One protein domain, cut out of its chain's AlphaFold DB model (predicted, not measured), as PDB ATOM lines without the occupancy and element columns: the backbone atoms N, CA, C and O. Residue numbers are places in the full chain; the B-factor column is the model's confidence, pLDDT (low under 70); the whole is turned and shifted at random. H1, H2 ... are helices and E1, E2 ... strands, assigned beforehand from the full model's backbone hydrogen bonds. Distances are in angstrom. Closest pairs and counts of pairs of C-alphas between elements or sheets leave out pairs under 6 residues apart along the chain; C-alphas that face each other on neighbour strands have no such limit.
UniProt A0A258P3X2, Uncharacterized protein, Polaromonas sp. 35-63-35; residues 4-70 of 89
ATOM      1  N   GLU A   4     -32.844 -54.488  -5.346       66.56
ATOM      2  CA  GLU A   4     -33.845 -55.356  -4.708       66.56
ATOM      3  C   GLU A   4     -33.241 -56.574  -3.986       66.56
ATOM      4  O   GLU A   4     -33.725 -56.995  -2.929       66.56
ATOM      5  N   LYS A   5     -32.136 -57.126  -4.510       64.75
ATOM      6  CA  LYS A   5     -31.438 -58.259  -3.880       64.75
ATOM      7  C   LYS A   5     -30.666 -57.823  -2.635       64.75
ATOM      8  O   LYS A   5     -30.585 -58.582  -1.674       64.75
ATOM      9  N   LEU A   6     -30.143 -56.596  -2.641       63.06
ATOM     10  CA  LEU A   6     -29.395 -56.031  -1.521       63.06
ATOM     11  C   LEU A   6     -30.323 -55.740  -0.334       63.06
ATOM     12  O   LEU A   6     -30.025 -56.128   0.793       63.06
ATOM     13  N   THR A   7     -31.492 -55.149  -0.594       65.44
ATOM     14  CA  THR A   7     -32.491 -54.846   0.443       65.44
ATOM     15  C   THR A   7     -33.014 -56.116   1.115       65.44
ATOM     16  O   THR A   7     -33.158 -56.169   2.334       65.44
ATOM     17  N   THR A   8     -33.256 -57.171   0.334       66.06
ATOM     18  CA  THR A   8     -33.734 -58.459   0.859       66.06
ATOM     19  C   THR A   8     -32.698 -59.126   1.768       66.06
ATOM     20  O   THR A   8     -33.049 -59.607   2.843       66.06
ATOM     21  N   ALA A   9     -31.418 -59.105   1.379       66.31
ATOM     22  CA  ALA A   9     -30.336 -59.664   2.187       66.31
ATOM     23  C   ALA A   9     -30.161 -58.920   3.525       66.31
ATOM     24  O   ALA A   9     -30.061 -59.560   4.570       66.31
ATOM     25  N   ILE A  10     -30.212 -57.581   3.511       71.25
ATOM     26  CA  ILE A  10     -30.121 -56.747   4.725       71.25
ATOM     27  C   ILE A  10     -31.292 -57.027   5.677       71.25
ATOM     28  O   ILE A  10     -31.107 -57.144   6.889       71.25
ATOM     29  N   ASN A  11     -32.507 -57.165   5.140       73.00
ATOM     30  CA  ASN A  11     -33.692 -57.447   5.948       73.00
ATOM     31  C   ASN A  11     -33.644 -58.838   6.598       73.00
ATOM     32  O   ASN A  11     -34.093 -58.992   7.736       73.00
ATOM     33  N   LEU A  12     -33.097 -59.837   5.899       77.12
ATOM     34  CA  LEU A  12     -32.937 -61.188   6.435       77.12
ATOM     35  C   LEU A  12     -31.879 -61.234   7.545       77.12
ATOM     36  O   LEU A  12     -32.119 -61.835   8.591       77.12
ATOM     37  N   ASP A  13     -30.750 -60.553   7.354       82.75
ATOM     38  CA  ASP A  13     -29.691 -60.454   8.364       82.75
ATOM     39  C   ASP A  13     -30.195 -59.775   9.648       82.75
ATOM     40  O   ASP A  13     -30.023 -60.292  10.752       82.75
ATOM     41  N   LEU A  14     -30.968 -58.694   9.504       82.75
ATOM     42  CA  LEU A  14     -31.610 -58.014  10.629       82.75
ATOM     43  C   LEU A  14     -32.609 -58.914  11.377       82.75
ATOM     44  O   LEU A  14     -32.715 -58.836  12.604       82.75
ATOM     45  N   ALA A  15     -33.365 -59.750  10.661       83.69
ATOM     46  CA  ALA A  15     -34.299 -60.694  11.270       83.69
ATOM     47  C   ALA A  15     -33.564 -61.795  12.049       83.69
ATOM     48  O   ALA A  15     -33.935 -62.090  13.188       83.69
ATOM     49  N   ASN A  16     -32.483 -62.335  11.481       87.25
ATOM     50  CA  ASN A  16     -31.632 -63.323  12.141       87.25
ATOM     51  C   ASN A  16     -30.963 -62.739  13.389       87.25
ATOM     52  O   ASN A  16     -30.983 -63.364  14.451       87.25
ATOM     53  N   LEU A  17     -30.454 -61.507  13.302       85.94
ATOM     54  CA  LEU A  17     -29.883 -60.796  14.439       85.94
ATOM     55  C   LEU A  17     -30.927 -60.612  15.545       85.94
ATOM     56  O   LEU A  17     -30.673 -60.965  16.694       85.94
ATOM     57  N   ARG A  18     -32.137 -60.153  15.201       87.38
ATOM     58  CA  ARG A  18     -33.255 -60.025  16.153       87.38
ATOM     59  C   ARG A  18     -33.587 -61.341  16.850       87.38
ATOM     60  O   ARG A  18     -33.788 -61.328  18.063       87.38
ATOM     61  N   ALA A  19     -33.624 -62.448  16.114       86.62
ATOM     62  CA  ALA A  19     -33.862 -63.770  16.681       86.62
ATOM     63  C   ALA A  19     -32.722 -64.196  17.620       86.62
ATOM     64  O   ALA A  19     -32.987 -64.626  18.739       86.62
ATOM     65  N   SER A  20     -31.463 -63.991  17.218       87.44
ATOM     66  CA  SER A  20     -30.287 -64.370  18.017       87.44
ATOM     67  C   SER A  20     -30.208 -63.654  19.369       87.44
ATOM     68  O   SER A  20     -29.694 -64.212  20.335       87.44
ATOM     69  N   ILE A  21     -30.750 -62.433  19.452       85.19
ATOM     70  CA  ILE A  21     -30.740 -61.619  20.674       85.19
ATOM     71  C   ILE A  21     -32.072 -61.654  21.438       85.19
ATOM     72  O   ILE A  21     -32.271 -60.863  22.365       85.19
ATOM     73  N   ASN A  22     -33.001 -62.525  21.027       85.19
ATOM     74  CA  ASN A  22     -34.367 -62.614  21.551       85.19
ATOM     75  C   ASN A  22     -35.086 -61.253  21.604       85.19
ATOM     76  O   ASN A  22     -35.756 -60.909  22.582       85.19
ATOM     77  N   TYR A  23     -34.931 -60.454  20.546       87.06
ATOM     78  CA  TYR A  23     -35.551 -59.140  20.436       87.06
ATOM     79  C   TYR A  23     -37.073 -59.261  20.301       87.06
ATOM     80  O   TYR A  23     -37.585 -59.736  19.287       87.06
ATOM     81  N   ARG A  24     -37.813 -58.786  21.304       85.81
ATOM     82  CA  ARG A  24     -39.274 -58.921  21.384       85.81
ATOM     83  C   ARG A  24     -39.958 -57.643  21.851       85.81
ATOM     84  O   ARG A  24     -39.347 -56.753  22.443       85.81
ATOM     85  N   LYS A  25     -41.263 -57.544  21.586       81.44
ATOM     86  CA  LYS A  25     -42.130 -56.586  22.282       81.44
ATOM     87  C   LYS A  25     -42.539 -57.208  23.625       81.44
ATOM     88  O   LYS A  25     -42.913 -58.378  23.631       81.44
ATOM     89  N   PRO A  26     -42.476 -56.469  24.741       71.38
ATOM     90  CA  PRO A  26     -42.923 -56.968  26.031       71.38
ATOM     91  C   PRO A  26     -44.431 -57.224  25.982       71.38
ATOM     92  O   PRO A  26     -45.198 -56.413  25.451       71.38
ATOM     93  N   ALA A  27     -44.860 -58.354  26.536       68.75
ATOM     94  CA  ALA A  27     -46.274 -58.615  26.773       68.75
ATOM     95  C   ALA A  27     -46.768 -57.679  27.894       68.75
ATOM     96  O   ALA A  27     -46.153 -57.603  28.954       68.75
ATOM     97  N   LYS A  28     -47.846 -56.918  27.661       69.81
ATOM     98  CA  LYS A  28     -48.466 -56.059  28.690       69.81
ATOM     99  C   LYS A  28     -48.963 -56.895  29.893       69.81
ATOM    100  O   LYS A  28     -49.488 -57.978  29.639       69.81
ATOM    101  N   PRO A  29     -49.026 -56.337  31.124       66.31
ATOM    102  CA  PRO A  29     -48.204 -55.275  31.713       66.31
ATOM    103  C   PRO A  29     -47.404 -55.780  32.942       66.31
ATOM    104  O   PRO A  29     -47.633 -56.890  33.403       66.31
ATOM    105  N   LEU A  30     -46.501 -54.926  33.453       54.12
ATOM    106  CA  LEU A  30     -45.625 -54.980  34.657       54.12
ATOM    107  C   LEU A  30     -44.176 -54.656  34.257       54.12
ATOM    108  O   LEU A  30     -43.893 -54.725  33.061       54.12
ATOM    109  N   PRO A  31     -43.311 -54.150  35.165       62.53
ATOM    110  CA  PRO A  31     -42.198 -53.279  34.792       62.53
ATOM    111  C   PRO A  31     -41.114 -54.083  34.083       62.53
ATOM    112  O   PRO A  31     -40.181 -54.594  34.694       62.53
ATOM    113  N   GLN A  32     -41.265 -54.232  32.771       64.81
ATOM    114  CA  GLN A  32     -40.307 -54.960  31.972       64.81
ATOM    115  C   GLN A  32     -39.178 -54.016  31.576       64.81
ATOM    116  O   GLN A  32     -39.431 -52.864  31.189       64.81
ATOM    117  N   PRO A  33     -37.930 -54.497  31.647       69.88
ATOM    118  CA  PRO A  33     -36.829 -53.789  31.041       69.88
ATOM    119  C   PRO A  33     -37.129 -53.555  29.560       69.88
ATOM    120  O   PRO A  33     -37.637 -54.429  28.861       69.88
ATOM    121  N   ALA A  34     -36.823 -52.356  29.085       81.12
ATOM    122  CA  ALA A  34     -36.955 -51.992  27.684       81.12
ATOM    123  C   ALA A  34     -35.607 -51.487  27.178       81.12
ATOM    124  O   ALA A  34     -34.806 -50.966  27.953       81.12
ATOM    125  N   CYS A  35     -35.370 -51.587  25.872       82.62
ATOM    126  CA  CYS A  35     -34.164 -51.120  25.203       82.62
ATOM    127  C   CYS A  35     -33.842 -49.678  25.585       82.62
ATOM    128  O   CYS A  35     -32.678 -49.398  25.800       82.62
ATOM    129  N   LYS A  36     -34.832 -48.802  25.806       79.38
ATOM    130  CA  LYS A  36     -34.597 -47.434  26.306       79.38
ATOM    131  C   LYS A  36     -33.815 -47.356  27.637       79.38
ATOM    132  O   LYS A  36     -33.159 -46.357  27.890       79.38
ATOM    133  N   ASN A  37     -33.883 -48.395  28.476       79.12
ATOM    134  CA  ASN A  37     -33.184 -48.506  29.765       79.12
ATOM    135  C   ASN A  37     -31.844 -49.267  29.646       79.12
ATOM    136  O   ASN A  37     -31.178 -49.529  30.650       79.12
ATOM    137  N   CYS A  38     -31.451 -49.676  28.438       83.94
ATOM    138  CA  CYS A  38     -30.180 -50.342  28.178       83.94
ATOM    139  C   CYS A  38     -29.053 -49.311  28.026       83.94
ATOM    140  O   CYS A  38     -29.214 -48.294  27.355       83.94
ATOM    141  N   SER A  39     -27.870 -49.610  28.569       83.69
ATOM    142  CA  SER A  39     -26.670 -48.765  28.434       83.69
ATOM    143  C   SER A  39     -26.200 -48.570  26.983       83.69
ATOM    144  O   SER A  39     -25.443 -47.646  26.699       83.69
ATOM    145  N   PHE A  40     -26.632 -49.436  26.063       85.19
ATOM    146  CA  PHE A  40     -26.281 -49.389  24.638       85.19
ATOM    147  C   PHE A  40     -27.372 -48.761  23.767       85.19
ATOM    148  O   PHE A  40     -27.310 -48.864  22.542       85.19
ATOM    149  N   TYR A  41     -28.389 -48.154  24.367       84.94
ATOM    150  CA  TYR A  41     -29.435 -47.457  23.638       84.94
ATOM    151  C   TYR A  41     -28.962 -46.086  23.167       84.94
ATOM    152  O   TYR A  41     -28.451 -45.292  23.952       84.94
ATOM    153  N   LEU A  42     -29.147 -45.817  21.878       83.50
ATOM    154  CA  LEU A  42     -28.944 -44.510  21.274       83.50
ATOM    155  C   LEU A  42     -30.284 -44.031  20.729       83.50
ATOM    156  O   LEU A  42     -30.943 -44.754  19.982       83.50
ATOM    157  N   CYS A  43     -30.677 -42.824  21.115       81.56
ATOM    158  CA  CYS A  43     -31.828 -42.131  20.559       81.56
ATOM    159  C   CYS A  43     -31.308 -40.873  19.888       81.56
ATOM    160  O   CYS A  43     -30.919 -39.927  20.569       81.56
ATOM    161  N   ASP A  44     -31.264 -40.901  18.564       75.56
ATOM    162  CA  ASP A  44     -31.002 -39.714  17.772       75.56
ATOM    163  C   ASP A  44     -32.349 -38.967  17.658       75.56
ATOM    164  O   ASP A  44     -33.305 -39.472  17.059       75.56
ATOM    165  N   HIS A  45     -32.453 -37.819  18.336       66.25
ATOM    166  CA  HIS A  45     -33.574 -36.891  18.195       66.25
ATOM    167  C   HIS A  45     -33.246 -35.955  17.036       66.25
ATOM    168  O   HIS A  45     -32.359 -35.115  17.156       66.25
ATOM    169  N   ASP A  46     -33.914 -36.157  15.903       62.16
ATOM    170  CA  ASP A  46     -33.836 -35.248  14.763       62.16
ATOM    171  C   ASP A  46     -35.143 -34.451  14.745       62.16
ATOM    172  O   ASP A  46     -36.196 -34.960  14.344       62.16
ATOM    173  N   ASP A  47     -35.091 -33.225  15.260       57.75
ATOM    174  CA  ASP A  47     -36.197 -32.281  15.166       57.75
ATOM    175  C   ASP A  47     -36.241 -31.752  13.731       57.75
ATOM    176  O   ASP A  47     -35.527 -30.821  13.361       57.75
ATOM    177  N   ARG A  48     -37.058 -32.387  12.885       57.19
ATOM    178  CA  ARG A  48     -37.347 -31.862  11.548       57.19
ATOM    179  C   ARG A  48     -38.602 -31.017  11.600       57.19
ATOM    180  O   ARG A  48     -39.708 -31.532  11.784       57.19
ATOM    181  N   GLU A  49     -38.420 -29.722  11.382       50.47
ATOM    182  CA  GLU A  49     -39.517 -28.820  11.072       50.47
ATOM    183  C   GLU A  49     -40.050 -29.197   9.680       50.47
ATOM    184  O   GLU A  49     -39.378 -29.022   8.663       50.47
ATOM    185  N   GLY A  50     -41.224 -29.831   9.627       61.25
ATOM    186  CA  GLY A  50     -41.880 -30.125   8.355       61.25
ATOM    187  C   GLY A  50     -42.351 -28.842   7.665       61.25
ATOM    188  O   GLY A  50     -42.608 -27.839   8.327       61.25
ATOM    189  N   GLU A  51     -42.578 -28.898   6.348       57.06
ATOM    190  CA  GLU A  51     -42.963 -27.776   5.456       57.06
ATOM    191  C   GLU A  51     -44.291 -27.055   5.826       57.06
ATOM    192  O   GLU A  51     -44.776 -26.193   5.100       57.06
ATOM    193  N   LYS A  52     -44.910 -27.392   6.966       58.91
ATOM    194  CA  LYS A  52     -46.165 -26.809   7.476       58.91
ATOM    195  C   LYS A  52     -46.191 -26.595   8.998       58.91
ATOM    196  O   LYS A  52     -47.272 -26.589   9.582       58.91
ATOM    197  N   GLY A  53     -45.040 -26.491   9.668       54.41
ATOM    198  CA  GLY A  53     -44.992 -26.353  11.134       54.41
ATOM    199  C   GLY A  53     -45.476 -27.599  11.891       54.41
ATOM    200  O   GLY A  53     -45.792 -27.537  13.078       54.41
ATOM    201  N   VAL A  54     -45.555 -28.745  11.203       54.41
ATOM    202  CA  VAL A  54     -45.833 -30.044  11.818       54.41
ATOM    203  C   VAL A  54     -44.502 -30.600  12.309       54.41
ATOM    204  O   VAL A  54     -43.632 -30.939  11.505       54.41
ATOM    205  N   TYR A  55     -44.345 -30.673  13.628       52.94
ATOM    206  CA  TYR A  55     -43.210 -31.331  14.261       52.94
ATOM    207  C   TYR A  55     -43.335 -32.841  14.056       52.94
ATOM    208  O   TYR A  55     -44.215 -33.488  14.627       52.94
ATOM    209  N   PHE A  56     -42.456 -33.408  13.234       53.28
ATOM    210  CA  PHE A  56     -42.313 -34.853  13.125       53.28
ATOM    211  C   PHE A  56     -41.179 -35.286  14.056       53.28
ATOM    212  O   PHE A  56     -40.013 -35.229  13.670       53.28
ATOM    213  N   GLU A  57     -41.511 -35.727  15.278       54.94
ATOM    214  CA  GLU A  57     -40.525 -36.336  16.188       54.94
ATOM    215  C   GLU A  57     -40.069 -37.678  15.589       54.94
ATOM    216  O   GLU A  57     -40.616 -38.748  15.872       54.94
ATOM    217  N   THR A  58     -39.060 -37.631  14.718       55.91
ATOM    218  CA  THR A  58     -38.493 -38.826  14.094       55.91
ATOM    219  C   THR A  58     -37.427 -39.374  15.025       55.91
ATOM    220  O   THR A  58     -36.238 -39.110  14.886       55.91
ATOM    221  N   SER A  59     -37.861 -40.120  16.036       64.06
ATOM    222  CA  SER A  59     -36.940 -40.732  16.992       64.06
ATOM    223  C   SER A  59     -36.266 -41.963  16.398       64.06
ATOM    224  O   SER A  59     -36.800 -43.073  16.466       64.06
ATOM    225  N   ASN A  60     -35.064 -41.780  15.853       77.00
ATOM    226  CA  ASN A  60     -34.241 -42.877  15.355       77.00
ATOM    227  C   ASN A  60     -33.534 -43.562  16.526       77.00
ATOM    228  O   ASN A  60     -32.460 -43.179  16.979       77.00
ATOM    229  N   SER A  61     -34.190 -44.594  17.044       85.12
ATOM    230  CA  SER A  61     -33.702 -45.386  18.168       85.12
ATOM    231  C   SER A  61     -32.909 -46.594  17.664       85.12
ATOM    232  O   SER A  61     -33.427 -47.412  16.899       85.12
ATOM    233  N   ARG A  62     -31.650 -46.738  18.086       87.25
ATOM    234  CA  ARG A  62     -30.762 -47.837  17.675       87.25
ATOM    235  C   ARG A  62     -29.972 -48.419  18.839       87.25
ATOM    236  O   ARG A  62     -29.664 -47.744  19.817       87.25
ATOM    237  N   CYS A  63     -29.622 -49.693  18.724       86.69
ATOM    238  CA  CYS A  63     -28.673 -50.323  19.626       86.69
ATOM    239  C   CYS A  63     -27.247 -50.051  19.134       86.69
ATOM    240  O   CYS A  63     -26.904 -50.428  18.016       86.69
ATOM    241  N   ARG A  64     -26.398 -49.451  19.973       86.06
ATOM    242  CA  ARG A  64     -24.985 -49.184  19.667       86.06
ATOM    243  C   ARG A  64     -24.190 -50.462  19.403       86.06
ATOM    244  O   ARG A  64     -23.328 -50.460  18.534       86.06
ATOM    245  N   ARG A  65     -24.464 -51.529  20.160       86.38
ATOM    246  CA  ARG A  65     -23.692 -52.780  20.113       86.38
ATOM    247  C   ARG A  65     -24.024 -53.648  18.902       86.38
ATOM    248  O   ARG A  65     -23.120 -54.205  18.301       86.38
ATOM    249  N   HIS A  66     -25.304 -53.718  18.550       84.25
ATOM    250  CA  HIS A  66     -25.803 -54.513  17.422       84.25
ATOM    251  C   HIS A  66     -26.037 -53.676  16.158       84.25
ATOM    252  O   HIS A  66     -26.535 -54.190  15.166       84.25
ATOM    253  N   THR A  67     -25.746 -52.371  16.219       84.31
ATOM    254  CA  THR A  67     -25.885 -51.388  15.126       84.31
ATOM    255  C   THR A  67     -27.216 -51.503  14.369       84.31
ATOM    256  O   THR A  67     -27.290 -51.332  13.157       84.31
ATOM    257  N   MET A  68     -28.299 -51.785  15.099       84.81
ATOM    258  CA  MET A  68     -29.618 -52.080  14.531       84.81
ATOM    259  C   MET A  68     -30.707 -51.170  15.108       84.81
ATOM    260  O   MET A  68     -30.608 -50.766  16.273       84.81
ATOM    261  N   PRO A  69     -31.776 -50.877  14.347       84.62
ATOM    262  CA  PRO A  69     -32.911 -50.112  14.848       84.62
ATOM    263  C   PRO A  69     -33.676 -50.896  15.923       84.62
ATOM    264  O   PRO A  69     -34.050 -52.060  15.722       84.62
ATOM    265  N   VAL A  70     -33.939 -50.235  17.053       86.00
ATOM    266  CA  VAL A  70     -34.667 -50.781  18.206       86.00
ATOM    267  C   VAL A  70     -35.828 -49.875  18.597       86.00
ATOM    268  O   VAL A  70     -35.756 -48.661  18.487       86.00
TER     269      VAL A  70
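Overview. This is residues 4 to 70 of the 89 residues of an uncharacterized protein of Polaromonas sp. 35-63-35 (UniProt A0A258P3X2). A slender two-stranded hairpin, E1 and E2, and one helix, H1, extend in different directions, with the long looping stretch of residues 21 to 40 joining them. Residues 4 to 13 of H1 and residues 27 to 33 of the loop stick out, and after E2 the printed part folds back so that residues 68 to 69 pair with residues 62 to 63. The printed part has 67 residues, with one named helix and two named strands in the order H1, E1, E2; the class is mixed, helices and strands, and the sheet, E1 - E2, is antiparallel. The whole is loose, with a radius of gyration of the C-alphas of 15.2 A, and flat, spanning 42 by 41 by 22 A.

Along the chain. H1 is residues 4 to 20, 24.7 A long from first to last C-alpha, beginning at C-alpha 4 (-33.845, -55.356, -4.708). E1 is residues 41 to 49, 24.6 A long. E2 is residues 55 to 63, 24.5 A long, ending at C-alpha 63 (-28.673, -50.323, 19.626).

Arrangement. H1 and E2 are apart. In H1 every O i to N i+4 pair is within hydrogen-bond range. E1 and E2 form a hairpin, antiparallel at 160 degrees between their directions. C-alphas 43 and 61 face each other at 4.5 A. N 42 and O 62, 2.9 A apart, and N 60 and O 44, 3.1 A apart, are within hydrogen-bond range.

Size, cuts and confidence. The C-alphas farthest apart are those of Ser 20 and Lys 52, 42.1 A. The printed part has no cut. The link from H1 to E1 is long, 20 residues; that from E1 to E2 is tight, 5 residues. The mean pLDDT of the printed part is 73.8, and residues 4 to 9, 27 to 33 and 45 to 59 are under 70.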